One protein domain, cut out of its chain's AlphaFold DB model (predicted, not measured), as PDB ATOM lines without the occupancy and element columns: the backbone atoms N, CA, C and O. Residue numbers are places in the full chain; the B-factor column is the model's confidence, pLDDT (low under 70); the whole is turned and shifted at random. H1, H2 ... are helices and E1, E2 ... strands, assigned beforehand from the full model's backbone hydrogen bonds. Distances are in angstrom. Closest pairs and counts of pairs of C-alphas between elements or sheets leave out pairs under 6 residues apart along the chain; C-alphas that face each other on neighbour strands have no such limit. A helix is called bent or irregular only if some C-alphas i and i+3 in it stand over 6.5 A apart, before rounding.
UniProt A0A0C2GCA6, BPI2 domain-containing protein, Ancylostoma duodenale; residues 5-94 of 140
ATOM      1  N   LYS A   5     -45.090 -11.505   5.541       43.94
ATOM      2  CA  LYS A   5     -44.064 -12.141   6.381       43.94
ATOM      3  C   LYS A   5     -42.950 -11.142   6.695       43.94
ATOM      4  O   LYS A   5     -42.406 -10.509   5.795       43.94
ATOM      5  N   LYS A   6     -42.619 -11.001   7.981       41.84
ATOM      6  CA  LYS A   6     -41.503 -10.175   8.466       41.84
ATOM      7  C   LYS A   6     -40.209 -10.979   8.349       41.84
ATOM      8  O   LYS A   6     -40.147 -12.097   8.850       41.84
ATOM      9  N   VAL A   7     -39.187 -10.412   7.711       45.47
ATOM     10  CA  VAL A   7     -37.856 -11.024   7.584       45.47
ATOM     11  C   VAL A   7     -36.818 -10.034   8.101       45.47
ATOM     12  O   VAL A   7     -36.838  -8.862   7.730       45.47
ATOM     13  N   VAL A   8     -35.935 -10.499   8.987       49.41
ATOM     14  CA  VAL A   8     -34.864  -9.705   9.605       49.41
ATOM     15  C   VAL A   8     -33.526 -10.230   9.089       49.41
ATOM     16  O   VAL A   8     -33.251 -11.419   9.228       49.41
ATOM     17  N   PHE A   9     -32.702  -9.364   8.494       47.78
ATOM     18  CA  PHE A   9     -31.343  -9.716   8.072       47.78
ATOM     19  C   PHE A   9     -30.338  -9.341   9.165       47.78
ATOM     20  O   PHE A   9     -30.324  -8.204   9.638       47.78
ATOM     21  N   LEU A  10     -29.492 -10.301   9.547       47.69
ATOM     22  CA  LEU A  10     -28.413 -10.135  10.519       47.69
ATOM     23  C   LEU A  10     -27.075 -10.313   9.801       47.69
ATOM     24  O   LEU A  10     -26.867 -11.323   9.134       47.69
ATOM     25  N   LEU A  11     -26.169  -9.345   9.935       43.19
ATOM     26  CA  LEU A  11     -24.820  -9.433   9.379       43.19
ATOM     27  C   LEU A  11     -23.854  -9.710  10.533       43.19
ATOM     28  O   LEU A  11     -23.662  -8.870  11.413       43.19
ATOM     29  N   ALA A  12     -23.302 -10.922  10.567       42.09
ATOM     30  CA  ALA A  12     -22.352 -11.335  11.591       42.09
ATOM     31  C   ALA A  12     -20.937 -10.906  11.181       42.09
ATOM     32  O   ALA A  12     -20.381 -11.402  10.202       42.09
ATOM     33  N   LYS A  13     -20.345  -9.968  11.928       41.97
ATOM     34  CA  LYS A  13     -18.922  -9.630  11.816       41.97
ATOM     35  C   LYS A  13     -18.128 -10.570  12.725       41.97
ATOM     36  O   LYS A  13     -18.527 -10.773  13.865       41.97
ATOM     37  N   SER A  14     -16.998 -11.090  12.230       61.78
ATOM     38  CA  SER A  14     -16.095 -12.100  12.840       61.78
ATOM     39  C   SER A  14     -15.571 -11.794  14.271       61.78
ATOM     40  O   SER A  14     -14.801 -12.558  14.843       61.78
ATOM     41  N   ARG A  15     -16.008 -10.697  14.898       58.81
ATOM     42  CA  ARG A  15     -15.925 -10.466  16.345       58.81
ATOM     43  C   ARG A  15     -17.239  -9.853  16.856       58.81
ATOM     44  O   ARG A  15     -17.492  -8.665  16.684       58.81
ATOM     45  N   GLU A  16     -18.074 -10.711  17.437       58.72
ATOM     46  CA  GLU A  16     -18.979 -10.493  18.584       58.72
ATOM     47  C   GLU A  16     -19.970  -9.314  18.652       58.72
ATOM     48  O   GLU A  16     -20.438  -8.992  19.742       58.72
ATOM     49  N   ARG A  17     -20.431  -8.711  17.549       54.66
ATOM     50  CA  ARG A  17     -21.692  -7.933  17.604       54.66
ATOM     51  C   ARG A  17     -22.579  -8.190  16.397       54.66
ATOM     52  O   ARG A  17     -22.225  -7.855  15.269       54.66
ATOM     53  N   VAL A  18     -23.759  -8.756  16.654       60.69
ATOM     54  CA  VAL A  18     -24.872  -8.774  15.702       60.69
ATOM     55  C   VAL A  18     -25.401  -7.345  15.607       60.69
ATOM     56  O   VAL A  18     -26.022  -6.848  16.544       60.69
ATOM     57  N   VAL A  19     -25.113  -6.660  14.502       64.75
ATOM     58  CA  VAL A  19     -25.607  -5.298  14.265       64.75
ATOM     59  C   VAL A  19     -26.872  -5.382  13.422       64.75
ATOM     60  O   VAL A  19     -26.857  -5.930  12.319       64.75
ATOM     61  N   GLN A  20     -27.975  -4.836  13.935       65.69
ATOM     62  CA  GLN A  20     -29.203  -4.690  13.162       65.69
ATOM     63  C   GLN A  20     -29.021  -3.559  12.143       65.69
ATOM     64  O   GLN A  20     -28.899  -2.395  12.515       65.69
ATOM     65  N   LEU A  21     -29.000  -3.907  10.855       65.12
ATOM     66  CA  LEU A  21     -28.779  -2.953   9.759       65.12
ATOM     67  C   LEU A  21     -30.069  -2.283   9.260       65.12
ATOM     68  O   LEU A  21     -30.014  -1.309   8.513       65.12
ATOM     69  N   GLY A  22     -31.237  -2.795   9.655       68.06
ATOM     70  CA  GLY A  22     -32.519  -2.257   9.215       68.06
ATOM     71  C   GLY A  22     -33.697  -3.188   9.419       68.06
ATOM     72  O   GLY A  22     -33.535  -4.342   9.818       68.06
ATOM     73  N   THR A  23     -34.894  -2.674   9.134       73.88
ATOM     74  CA  THR A  23     -36.123  -3.471   9.075       73.88
ATOM     75  C   THR A  23     -36.770  -3.346   7.704       73.88
ATOM     76  O   THR A  23     -37.215  -2.272   7.301       73.88
ATOM     77  N   PHE A  24     -36.908  -4.485   7.029       74.25
ATOM     78  CA  PHE A  24     -37.556  -4.573   5.725       74.25
ATOM     79  C   PHE A  24     -38.934  -5.201   5.861       74.25
ATOM     80  O   PHE A  24     -39.166  -6.094   6.681       74.25
ATOM     81  N   THR A  25     -39.851  -4.743   5.024       78.38
ATOM     82  CA  THR A  25     -41.115  -5.425   4.772       78.38
ATOM     83  C   THR A  25     -41.023  -6.096   3.416       78.38
ATOM     84  O   THR A  25     -40.672  -5.447   2.433       78.38
ATOM     85  N   ILE A  26     -41.343  -7.388   3.373       80.25
ATOM     86  CA  ILE A  26     -41.397  -8.151   2.130       80.25
ATOM     87  C   ILE A  26     -42.855  -8.476   1.835       80.25
ATOM     88  O   ILE A  26     -43.544  -9.103   2.647       80.25
ATOM     89  N   ALA A  27     -43.325  -8.063   0.665       81.50
ATOM     90  CA  ALA A  27     -44.616  -8.464   0.131       81.50
ATOM     91  C   ALA A  27     -44.396  -9.459  -1.009       81.50
ATOM     92  O   ALA A  27     -43.766  -9.132  -2.012       81.50
ATOM     93  N   ILE A  28     -44.925 -10.674  -0.852       83.62
ATOM     94  CA  ILE A  28     -44.783 -11.750  -1.837       83.62
ATOM     95  C   ILE A  28     -46.171 -12.228  -2.251       83.62
ATOM     96  O   ILE A  28     -47.018 -12.504  -1.402       83.62
ATOM     97  N   THR A  29     -46.397 -12.349  -3.556       85.06
ATOM     98  CA  THR A  29     -47.555 -13.048  -4.126       85.06
ATOM     99  C   THR A  29     -47.058 -14.240  -4.924       85.06
ATOM    100  O   THR A  29     -46.174 -14.095  -5.769       85.06
ATOM    101  N   VAL A  30     -47.615 -15.414  -4.635       84.38
ATOM    102  CA  VAL A  30     -47.227 -16.683  -5.257       84.38
ATOM    103  C   VAL A  30     -48.469 -17.365  -5.807       84.38
ATOM    104  O   VAL A  30     -49.468 -17.492  -5.101       84.38
ATOM    105  N   VAL A  31     -48.392 -17.816  -7.054       87.62
ATOM    106  CA  VAL A  31     -49.348 -18.742  -7.659       87.62
ATOM    107  C   VAL A  31     -48.790 -20.147  -7.486       87.62
ATOM    108  O   VAL A  31     -47.646 -20.399  -7.851       87.62
ATOM    109  N   VAL A  32     -49.568 -21.051  -6.898       85.25
ATOM    110  CA  VAL A  32     -49.152 -22.437  -6.649       85.25
ATOM    111  C   VAL A  32     -50.011 -23.366  -7.492       85.25
ATOM    112  O   VAL A  32     -51.233 -23.252  -7.479       85.25
ATOM    113  N   THR A  33     -49.368 -24.287  -8.202       86.00
ATOM    114  CA  THR A  33     -50.024 -25.370  -8.941       86.00
ATOM    115  C   THR A  33     -49.657 -26.689  -8.279       86.00
ATOM    116  O   THR A  33     -48.475 -26.962  -8.079       86.00
ATOM    117  N   ALA A  34     -50.652 -27.504  -7.935       85.50
ATOM    118  CA  ALA A  34     -50.455 -28.811  -7.315       85.50
ATOM    119  C   ALA A  34     -50.857 -29.935  -8.279       85.50
ATOM    120  O   ALA A  34     -51.774 -29.771  -9.079       85.50
ATOM    121  N   GLN A  35     -50.157 -31.065  -8.209       83.38
ATOM    122  CA  GLN A  35     -50.392 -32.258  -9.019       83.38
ATOM    123  C   GLN A  35     -50.132 -33.512  -8.181       83.38
ATOM    124  O   GLN A  35     -49.096 -33.619  -7.518       83.38
ATOM    125  N   LEU A  36     -51.035 -34.487  -8.256       79.44
ATOM    126  CA  LEU A  36     -50.825 -35.814  -7.692       79.44
ATOM    127  C   LEU A  36     -50.177 -36.679  -8.765       79.44
ATOM    128  O   LEU A  36     -50.729 -36.839  -9.852       79.44
ATOM    129  N   ARG A  37     -49.003 -37.229  -8.468       76.25
ATOM    130  CA  ARG A  37     -48.386 -38.274  -9.284       76.25
ATOM    131  C   ARG A  37     -48.201 -39.487  -8.399       76.25
ATOM    132  O   ARG A  37     -47.507 -39.393  -7.388       76.25
ATOM    133  N   GLU A  38     -48.847 -40.587  -8.773       75.19
ATOM    134  CA  GLU A  38     -48.917 -41.808  -7.968       75.19
ATOM    135  C   GLU A  38     -49.485 -41.508  -6.569       75.19
ATOM    136  O   GLU A  38     -50.664 -41.202  -6.422       75.19
ATOM    137  N   ASN A  39     -48.620 -41.535  -5.557       78.44
ATOM    138  CA  ASN A  39     -48.926 -41.284  -4.158       78.44
ATOM    139  C   ASN A  39     -48.301 -39.971  -3.634       78.44
ATOM    140  O   ASN A  39     -48.319 -39.667  -2.438       78.44
ATOM    141  N   ARG A  40     -47.682 -39.181  -4.514       83.25
ATOM    142  CA  ARG A  40     -46.941 -37.985  -4.118       83.25
ATOM    143  C   ARG A  40     -47.604 -36.732  -4.657       83.25
ATOM    144  O   ARG A  40     -47.687 -36.511  -5.867       83.25
ATOM    145  N   LEU A  41     -48.042 -35.883  -3.736       85.31
ATOM    146  CA  LEU A  41     -48.505 -34.543  -4.047       85.31
ATOM    147  C   LEU A  41     -47.288 -33.671  -4.315       85.31
ATOM    148  O   LEU A  41     -46.543 -33.327  -3.405       85.31
ATOM    149  N   THR A  42     -47.088 -33.320  -5.571       89.75
ATOM    150  CA  THR A  42     -46.029 -32.415  -6.013       89.75
ATOM    151  C   THR A  42     -46.638 -31.100  -6.467       89.75
ATOM    152  O   THR A  42     -47.849 -30.988  -6.654       89.75
ATOM    153  N   GLY A  43     -45.813 -30.081  -6.652       88.19
ATOM    154  CA  GLY A  43     -46.293 -28.831  -7.208       88.19
ATOM    155  C   GLY A  43     -45.189 -27.945  -7.747       88.19
ATOM    156  O   GLY A  43     -43.998 -28.240  -7.634       88.19
ATOM    157  N   SER A  44     -45.616 -26.829  -8.313       88.81
ATOM    158  CA  SER A  44     -44.770 -25.709  -8.690       88.81
ATOM    159  C   SER A  44     -45.328 -24.426  -8.087       88.81
ATOM    160  O   SER A  44     -46.530 -24.284  -7.858       88.81
ATOM    161  N   ALA A  45     -44.440 -23.483  -7.803       86.94
ATOM    162  CA  ALA A  45     -44.802 -22.140  -7.394       86.94
ATOM    163  C   ALA A  45     -44.293 -21.164  -8.442       86.94
ATOM    164  O   ALA A  45     -43.213 -21.339  -8.990       86.94
ATOM    165  N   GLN A  46     -45.021 -20.087  -8.676       89.00
ATOM    166  CA  GLN A  46     -44.546 -18.956  -9.450       89.00
ATOM    167  C   GLN A  46     -44.757 -17.695  -8.633       89.00
ATOM    168  O   GLN A  46     -45.881 -17.343  -8.277       89.00
ATOM    169  N   ILE A  47     -43.667 -17.004  -8.323       86.44
ATOM    170  CA  ILE A  47     -43.739 -15.719  -7.644       86.44
ATOM    171  C   ILE A  47     -44.190 -14.685  -8.680       86.44
ATOM    172  O   ILE A  47     -43.464 -14.374  -9.625       86.44
ATOM    173  N   THR A  48     -45.383 -14.126  -8.515       85.88
ATOM    174  CA  THR A  48     -45.909 -13.089  -9.413       85.88
ATOM    175  C   THR A  48     -45.483 -11.707  -8.949       85.88
ATOM    176  O   THR A  48     -44.988 -10.919  -9.750       85.88
ATOM    177  N   ASN A  49     -45.545 -11.449  -7.643       83.19
ATOM    178  CA  ASN A  49     -45.130 -10.185  -7.045       83.19
ATOM    179  C   ASN A  49     -44.106 -10.432  -5.936       83.19
ATOM    180  O   ASN A  49     -44.258 -11.359  -5.138       83.19
ATOM    181  N   PHE A  50     -43.069  -9.607  -5.907       84.44
ATOM    182  CA  PHE A  50     -42.029  -9.640  -4.898       84.44
ATOM    183  C   PHE A  50     -41.497  -8.221  -4.695       84.44
ATOM    184  O   PHE A  50     -40.772  -7.707  -5.541       84.44
ATOM    185  N   ASN A  51     -41.896  -7.586  -3.597       80.44
ATOM    186  CA  ASN A  51     -41.545  -6.204  -3.284       80.44
ATOM    187  C   ASN A  51     -40.833  -6.138  -1.927       80.44
ATOM    188  O   ASN A  51     -41.278  -6.755  -0.954       80.44
ATOM    189  N   PHE A  52     -39.741  -5.378  -1.888       82.06
ATOM    190  CA  PHE A  52     -38.983  -5.039  -0.695       82.06
ATOM    191  C   PHE A  52     -39.148  -3.555  -0.378       82.06
ATOM    192  O   PHE A  52     -38.760  -2.694  -1.160       82.06
ATOM    193  N   THR A  53     -39.643  -3.246   0.814       78.50
ATOM    194  CA  THR A  53     -39.740  -1.864   1.291       78.50
ATOM    195  C   THR A  53     -38.946  -1.713   2.582       78.50
ATOM    196  O   THR A  53     -39.200  -2.425   3.559       78.50
ATOM    197  N   ASP A  54     -37.983  -0.791   2.606       74.38
ATOM    198  CA  ASP A  54     -37.276  -0.408   3.832       74.38
ATOM    199  C   ASP A  54     -38.184   0.500   4.669       74.38
ATOM    200  O   ASP A  54     -38.538   1.601   4.255       74.38
ATOM    201  N   ARG A  55     -38.594   0.029   5.852       69.62
ATOM    202  CA  ARG A  55     -39.445   0.811   6.766       69.62
ATOM    203  C   ARG A  55     -38.661   1.823   7.588       69.62
ATOM    204  O   ARG A  55     -39.250   2.745   8.136       69.62
ATOM    205  N   THR A  56     -37.363   1.602   7.734       64.50
ATOM    206  CA  THR A  56     -36.493   2.360   8.634       64.50
ATOM    207  C   THR A  56     -35.628   3.378   7.897       64.50
ATOM    208  O   THR A  56     -34.973   4.185   8.549       64.50
ATOM    209  N   GLY A  57     -35.605   3.336   6.558       65.00
ATOM    210  CA  GLY A  57     -34.717   4.154   5.722       65.00
ATOM    211  C   GLY A  57     -33.231   3.911   6.011       65.00
ATOM    212  O   GLY A  57     -32.374   4.719   5.651       65.00
ATOM    213  N   SER A  58     -32.918   2.819   6.707       65.50
ATOM    214  CA  SER A  58     -31.616   2.572   7.313       65.50
ATOM    215  C   SER A  58     -30.578   2.146   6.285       65.50
ATOM    216  O   SER A  58     -29.388   2.365   6.500       65.50
ATOM    217  N   LEU A  59     -31.010   1.593   5.147       65.12
ATOM    218  CA  LEU A  59     -30.105   1.215   4.068       65.12
ATOM    219  C   LEU A  59     -29.618   2.419   3.255       65.12
ATOM    220  O   LEU A  59     -28.643   2.282   2.521       65.12
ATOM    221  N   LYS A  60     -30.285   3.583   3.345       67.44
ATOM    222  CA  LYS A  60     -30.058   4.747   2.459       67.44
ATOM    223  C   LYS A  60     -30.055   4.384   0.961       67.44
ATOM    224  O   LYS A  60     -29.520   5.123   0.135       67.44
ATOM    225  N   MET A  61     -30.632   3.239   0.605       70.06
ATOM    226  CA  MET A  61     -30.716   2.758  -0.766       70.06
ATOM    227  C   MET A  61     -31.948   3.359  -1.428       70.06
ATOM    228  O   MET A  61     -33.002   3.486  -0.807       70.06
ATOM    229  N   LYS A  62     -31.814   3.725  -2.703       80.50
ATOM    230  CA  LYS A  62     -32.957   4.138  -3.520       80.50
ATOM    231  C   LYS A  62     -33.887   2.940  -3.720       80.50
ATOM    232  O   LYS A  62     -33.403   1.815  -3.865       80.50
ATOM    233  N   GLN A  63     -35.195   3.187  -3.773       78.12
ATOM    234  CA  GLN A  63     -36.193   2.133  -3.974       78.12
ATOM    235  C   GLN A  63     -35.922   1.330  -5.259       78.12
ATOM    236  O   GLN A  63     -35.961   0.110  -5.211       78.12
ATOM    237  N   ASP A  64     -35.463   1.974  -6.338       82.00
ATOM    238  CA  ASP A  64     -35.075   1.283  -7.579       82.00
ATOM    239  C   ASP A  64     -33.956   0.245  -7.375       82.00
ATOM    240  O   ASP A  64     -33.937  -0.816  -7.999       82.00
ATOM    241  N   SER A  65     -32.988   0.521  -6.496       83.56
ATOM    242  CA  SER A  65     -31.918  -0.435  -6.184       83.56
ATOM    243  C   SER A  65     -32.440  -1.603  -5.350       83.56
ATOM    244  O   SER A  65     -32.007  -2.739  -5.547       83.56
ATOM    245  N   LEU A  66     -33.383  -1.331  -4.444       83.69
ATOM    246  CA  LEU A  66     -34.062  -2.360  -3.662       83.69
ATOM    247  C   LEU A  66     -34.951  -3.234  -4.546       83.69
ATOM    248  O   LEU A  66     -34.938  -4.447  -4.375       83.69
ATOM    249  N   ASP A  67     -35.644  -2.658  -5.523       84.50
ATOM    250  CA  ASP A  67     -36.501  -3.382  -6.462       84.50
ATOM    251  C   ASP A  67     -35.676  -4.272  -7.402       84.50
ATOM    252  O   ASP A  67     -36.026  -5.426  -7.656       84.50
ATOM    253  N   ASN A  68     -34.517  -3.794  -7.859       86.62
ATOM    254  CA  ASN A  68     -33.584  -4.615  -8.631       86.62
ATOM    255  C   ASN A  68     -33.020  -5.775  -7.804       86.62
ATOM    256  O   ASN A  68     -33.003  -6.918  -8.267       86.62
ATOM    257  N   LEU A  69     -32.617  -5.516  -6.556       85.00
ATOM    258  CA  LEU A  69     -32.209  -6.572  -5.632       85.00
ATOM    259  C   LEU A  69     -33.361  -7.553  -5.381       85.00
ATOM    260  O   LEU A  69     -33.149  -8.763  -5.389       85.00
ATOM    261  N   ALA A  70     -34.582  -7.052  -5.213       84.62
ATOM    262  CA  ALA A  70     -35.772  -7.862  -5.025       84.62
ATOM    263  C   ALA A  70     -35.973  -8.819  -6.207       84.62
ATOM    264  O   ALA A  70     -36.139 -10.022  -6.008       84.62
ATOM    265  N   ASN A  71     -35.875  -8.316  -7.435       88.31
ATOM    266  CA  ASN A  71     -35.996  -9.122  -8.648       88.31
ATOM    267  C   ASN A  71     -34.896 -10.187  -8.762       88.31
ATOM    268  O   ASN A  71     -35.187 -11.338  -9.102       88.31
ATOM    269  N   LEU A  72     -33.652  -9.849  -8.410       88.88
ATOM    270  CA  LEU A  72     -32.550 -10.813  -8.373       88.88
ATOM    271  C   LEU A  72     -32.798 -11.911  -7.335       88.88
ATOM    272  O   LEU A  72     -32.715 -13.098  -7.654       88.88
ATOM    273  N   LEU A  73     -33.169 -11.537  -6.108       86.31
ATOM    274  CA  LEU A  73     -33.474 -12.489  -5.038       86.31
ATOM    275  C   LEU A  73     -34.658 -13.385  -5.413       86.31
ATOM    276  O   LEU A  73     -34.610 -14.596  -5.188       86.31
ATOM    277  N   LYS A  74     -35.705 -12.807  -6.014       88.38
ATOM    278  CA  LYS A  74     -36.864 -13.535  -6.537       88.38
ATOM    279  C   LYS A  74     -36.410 -14.627  -7.498       88.38
ATOM    280  O   LYS A  74     -36.768 -15.780  -7.286       88.38
ATOM    281  N   SER A  75     -35.625 -14.281  -8.518       86.56
ATOM    282  CA  SER A  75     -35.254 -15.216  -9.585       86.56
ATOM    283  C   SER A  75     -34.206 -16.244  -9.165       86.56
ATOM    284  O   SER A  75     -34.278 -17.389  -9.602       86.56
ATOM    285  N   ILE A  76     -33.223 -15.851  -8.353       87.25
ATOM    286  CA  ILE A  76     -32.038 -16.676  -8.072       87.25
ATOM    287  C   ILE A  76     -32.223 -17.512  -6.805       87.25
ATOM    288  O   ILE A  76     -31.773 -18.653  -6.753       87.25
ATOM    289  N   LEU A  77     -32.886 -16.971  -5.781       86.31
ATOM    290  CA  LEU A  77     -33.012 -17.642  -4.486       86.31
ATOM    291  C   LEU A  77     -34.417 -18.184  -4.264       86.31
ATOM    292  O   LEU A  77     -34.598 -19.387  -4.090       86.31
ATOM    293  N   PHE A  78     -35.426 -17.312  -4.274       86.94
ATOM    294  CA  PHE A  78     -36.759 -17.692  -3.814       86.94
ATOM    295  C   PHE A  78     -37.488 -18.594  -4.807       86.94
ATOM    296  O   PHE A  78     -38.074 -19.596  -4.401       86.94
ATOM    297  N   GLN A  79     -37.437 -18.278  -6.100       89.44
ATOM    298  CA  GLN A  79     -38.130 -19.044  -7.131       89.44
ATOM    299  C   GLN A  79     -37.596 -20.489  -7.243       89.44
ATOM    300  O   GLN A  79     -38.419 -21.412  -7.204       89.44
ATOM    301  N   PRO A  80     -36.271 -20.741  -7.302       89.81
ATOM    302  CA  PRO A  80     -35.741 -22.103  -7.320       89.81
ATOM    303  C   PRO A  80     -35.965 -22.829  -5.995       89.81
ATOM    304  O   PRO A  80     -36.332 -24.000  -6.002       89.81
ATOM    305  N   PHE A  81     -35.810 -22.147  -4.854       89.12
ATOM    306  CA  PHE A  81     -36.040 -22.752  -3.541       89.12
ATOM    307  C   PHE A  81     -37.484 -23.245  -3.375       89.12
ATOM    308  O   PHE A  81     -37.695 -24.395  -2.988       89.12
ATOM    309  N   LEU A  82     -38.475 -22.407  -3.706       87.25
ATOM    310  CA  LEU A  82     -39.890 -22.780  -3.631       87.25
ATOM    311  C   LEU A  82     -40.212 -23.945  -4.569       87.25
ATOM    312  O   LEU A  82     -40.878 -24.891  -4.155       87.25
ATOM    313  N   ASN A  83     -39.709 -23.910  -5.804       90.19
ATOM    314  CA  ASN A  83     -39.920 -24.999  -6.752       90.19
ATOM    315  C   ASN A  83     -39.277 -26.301  -6.280       90.19
ATOM    316  O   ASN A  83     -39.948 -27.324  -6.271       90.19
ATOM    317  N   ASN A  84     -38.032 -26.267  -5.812       91.38
ATOM    318  CA  ASN A  84     -37.354 -27.452  -5.290       91.38
ATOM    319  C   ASN A  84     -38.101 -28.046  -4.088       91.38
ATOM    320  O   ASN A  84     -38.220 -29.265  -3.975       91.38
ATOM    321  N   ALA A  85     -38.633 -27.205  -3.195       86.56
ATOM    322  CA  ALA A  85     -39.432 -27.661  -2.062       86.56
ATOM    323  C   ALA A  85     -40.752 -28.318  -2.508       86.56
ATOM    324  O   ALA A  85     -41.087 -29.399  -2.035       86.56
ATOM    325  N   LEU A  86     -41.478 -27.711  -3.449       88.31
ATOM    326  CA  LEU A  86     -42.760 -28.242  -3.930       88.31
ATOM    327  C   LEU A  86     -42.605 -29.452  -4.863       88.31
ATOM    328  O   LEU A  86     -43.458 -30.338  -4.867       88.31
ATOM    329  N   GLN A  87     -41.502 -29.545  -5.602       89.19
ATOM    330  CA  GLN A  87     -41.163 -30.708  -6.424       89.19
ATOM    331  C   GLN A  87     -40.754 -31.920  -5.583       89.19
ATOM    332  O   GLN A  87     -41.013 -33.057  -5.984       89.19
ATOM    333  N   LYS A  88     -40.150 -31.708  -4.404       89.75
ATOM    334  CA  LYS A  88     -39.988 -32.776  -3.401       89.75
ATOM    335  C   LYS A  88     -41.337 -33.301  -2.909       89.75
ATOM    336  O   LYS A  88     -41.421 -34.466  -2.529       89.75
ATOM    337  N   GLY A  89     -42.374 -32.474  -2.988       83.88
ATOM    338  CA  GLY A  89     -43.739 -32.865  -2.698       83.88
ATOM    339  C   GLY A  89     -43.929 -33.409  -1.286       83.88
ATOM    340  O   GLY A  89     -43.051 -33.332  -0.427       83.88
ATOM    341  N   ILE A  90     -45.109 -33.966  -1.059       85.12
ATOM    342  CA  ILE A  90     -45.487 -34.651   0.170       85.12
ATOM    343  C   ILE A  90     -46.021 -36.017  -0.238       85.12
ATOM    344  O   ILE A  90     -46.873 -36.119  -1.125       85.12
ATOM    345  N   THR A  91     -45.504 -37.070   0.387       83.75
ATOM    346  CA  THR A  91     -46.085 -38.406   0.263       83.75
ATOM    347  C   THR A  91     -47.405 -38.396   1.012       83.75
ATOM    348  O   THR A  91     -47.434 -38.174   2.223       83.75
ATOM    349  N   ILE A  92     -48.502 -38.586   0.291       77.00
ATOM    350  CA  ILE A  92     -49.785 -38.858   0.928       77.00
ATOM    351  C   ILE A  92     -49.734 -40.336   1.323       77.00
ATOM    352  O   ILE A  92     -49.046 -41.119   0.691       77.00
ATOM    353  N   ASN A  93     -50.360 -40.749   2.415       71.62
ATOM    354  CA  ASN A  93     -50.490 -42.178   2.703       71.62
ATOM    355  C   ASN A  93     -51.870 -42.605   2.238       71.62
ATOM    356  O   ASN A  93     -52.813 -42.660   3.024       71.62
ATOM    357  N   ILE A  94     -51.995 -42.833   0.936       69.50
ATOM    358  CA  ILE A  94     -53.194 -43.437   0.375       69.50
ATOM    359  C   ILE A  94     -53.008 -44.948   0.527       69.50
ATOM    360  O   ILE A  94     -51.986 -45.461   0.070       69.50
TER     361      ILE A  94
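Overview. This is residues 5 to 94 of the 140 residues of the protein "BPI2 domain-containing protein" of Ancylostoma duodenale (UniProt A0A0C2GCA6). A long, slender hairpin, E4 and E5, has the bent helix H1 packed lengthwise along E5, and short strands E1, E2 and E3 lead into it. The 90 printed residues run E1 E2 E3 E4 E5 H1, a mixed class, with sheets E1-E4-E5 and E2-E3. The whole is loose, with a radius of gyration of the C-alphas of 17.3 A and spans of 51 by 32 by 19 A.

Arrangement. Start at E1, residues 5 to 7, which runs on into E2, residues 10 to 13. E2 and E3, residues 17 to 20, meet only at a point, as do E1 and E4, residues 24 to 37. E4 and E5, residues 40 to 54, form an antiparallel hairpin; find N 33 and O 44 at 2.9 A, within hydrogen-bond range. By its hydrogen bonds H1, residues 63 to 88, is one helix, but bent: C-alphas 76 and 79 are 6.6 A apart. Its arms H1a, residues 63 to 76, and H1b, residues 79 to 88, have every O i to N i+4 pair within range. H1a touches E5, closest at the C-alphas of Phe 52 and Ala 70, 6.1 A. H1b, at the sheet's level, touches E5 at those of Gly 43 and Leu 86, 4.9 A.

Along the chain. Find C-alpha 5 at (-44.064, -12.141, 6.381), where E1 begins. E4 is 38.4 A long, E5 39.6 A, H1a 19.7 A; H1b, 14.4 A, ends at (-39.988, -32.776, -3.401).

Size, cuts and confidence. The farthest C-alphas, of Lys 60 and Ile 94, are 53.5 A apart. The printed part has no cut and no long link. Residues 5 to 22, 55 to 60 and 94 have pLDDT under 70.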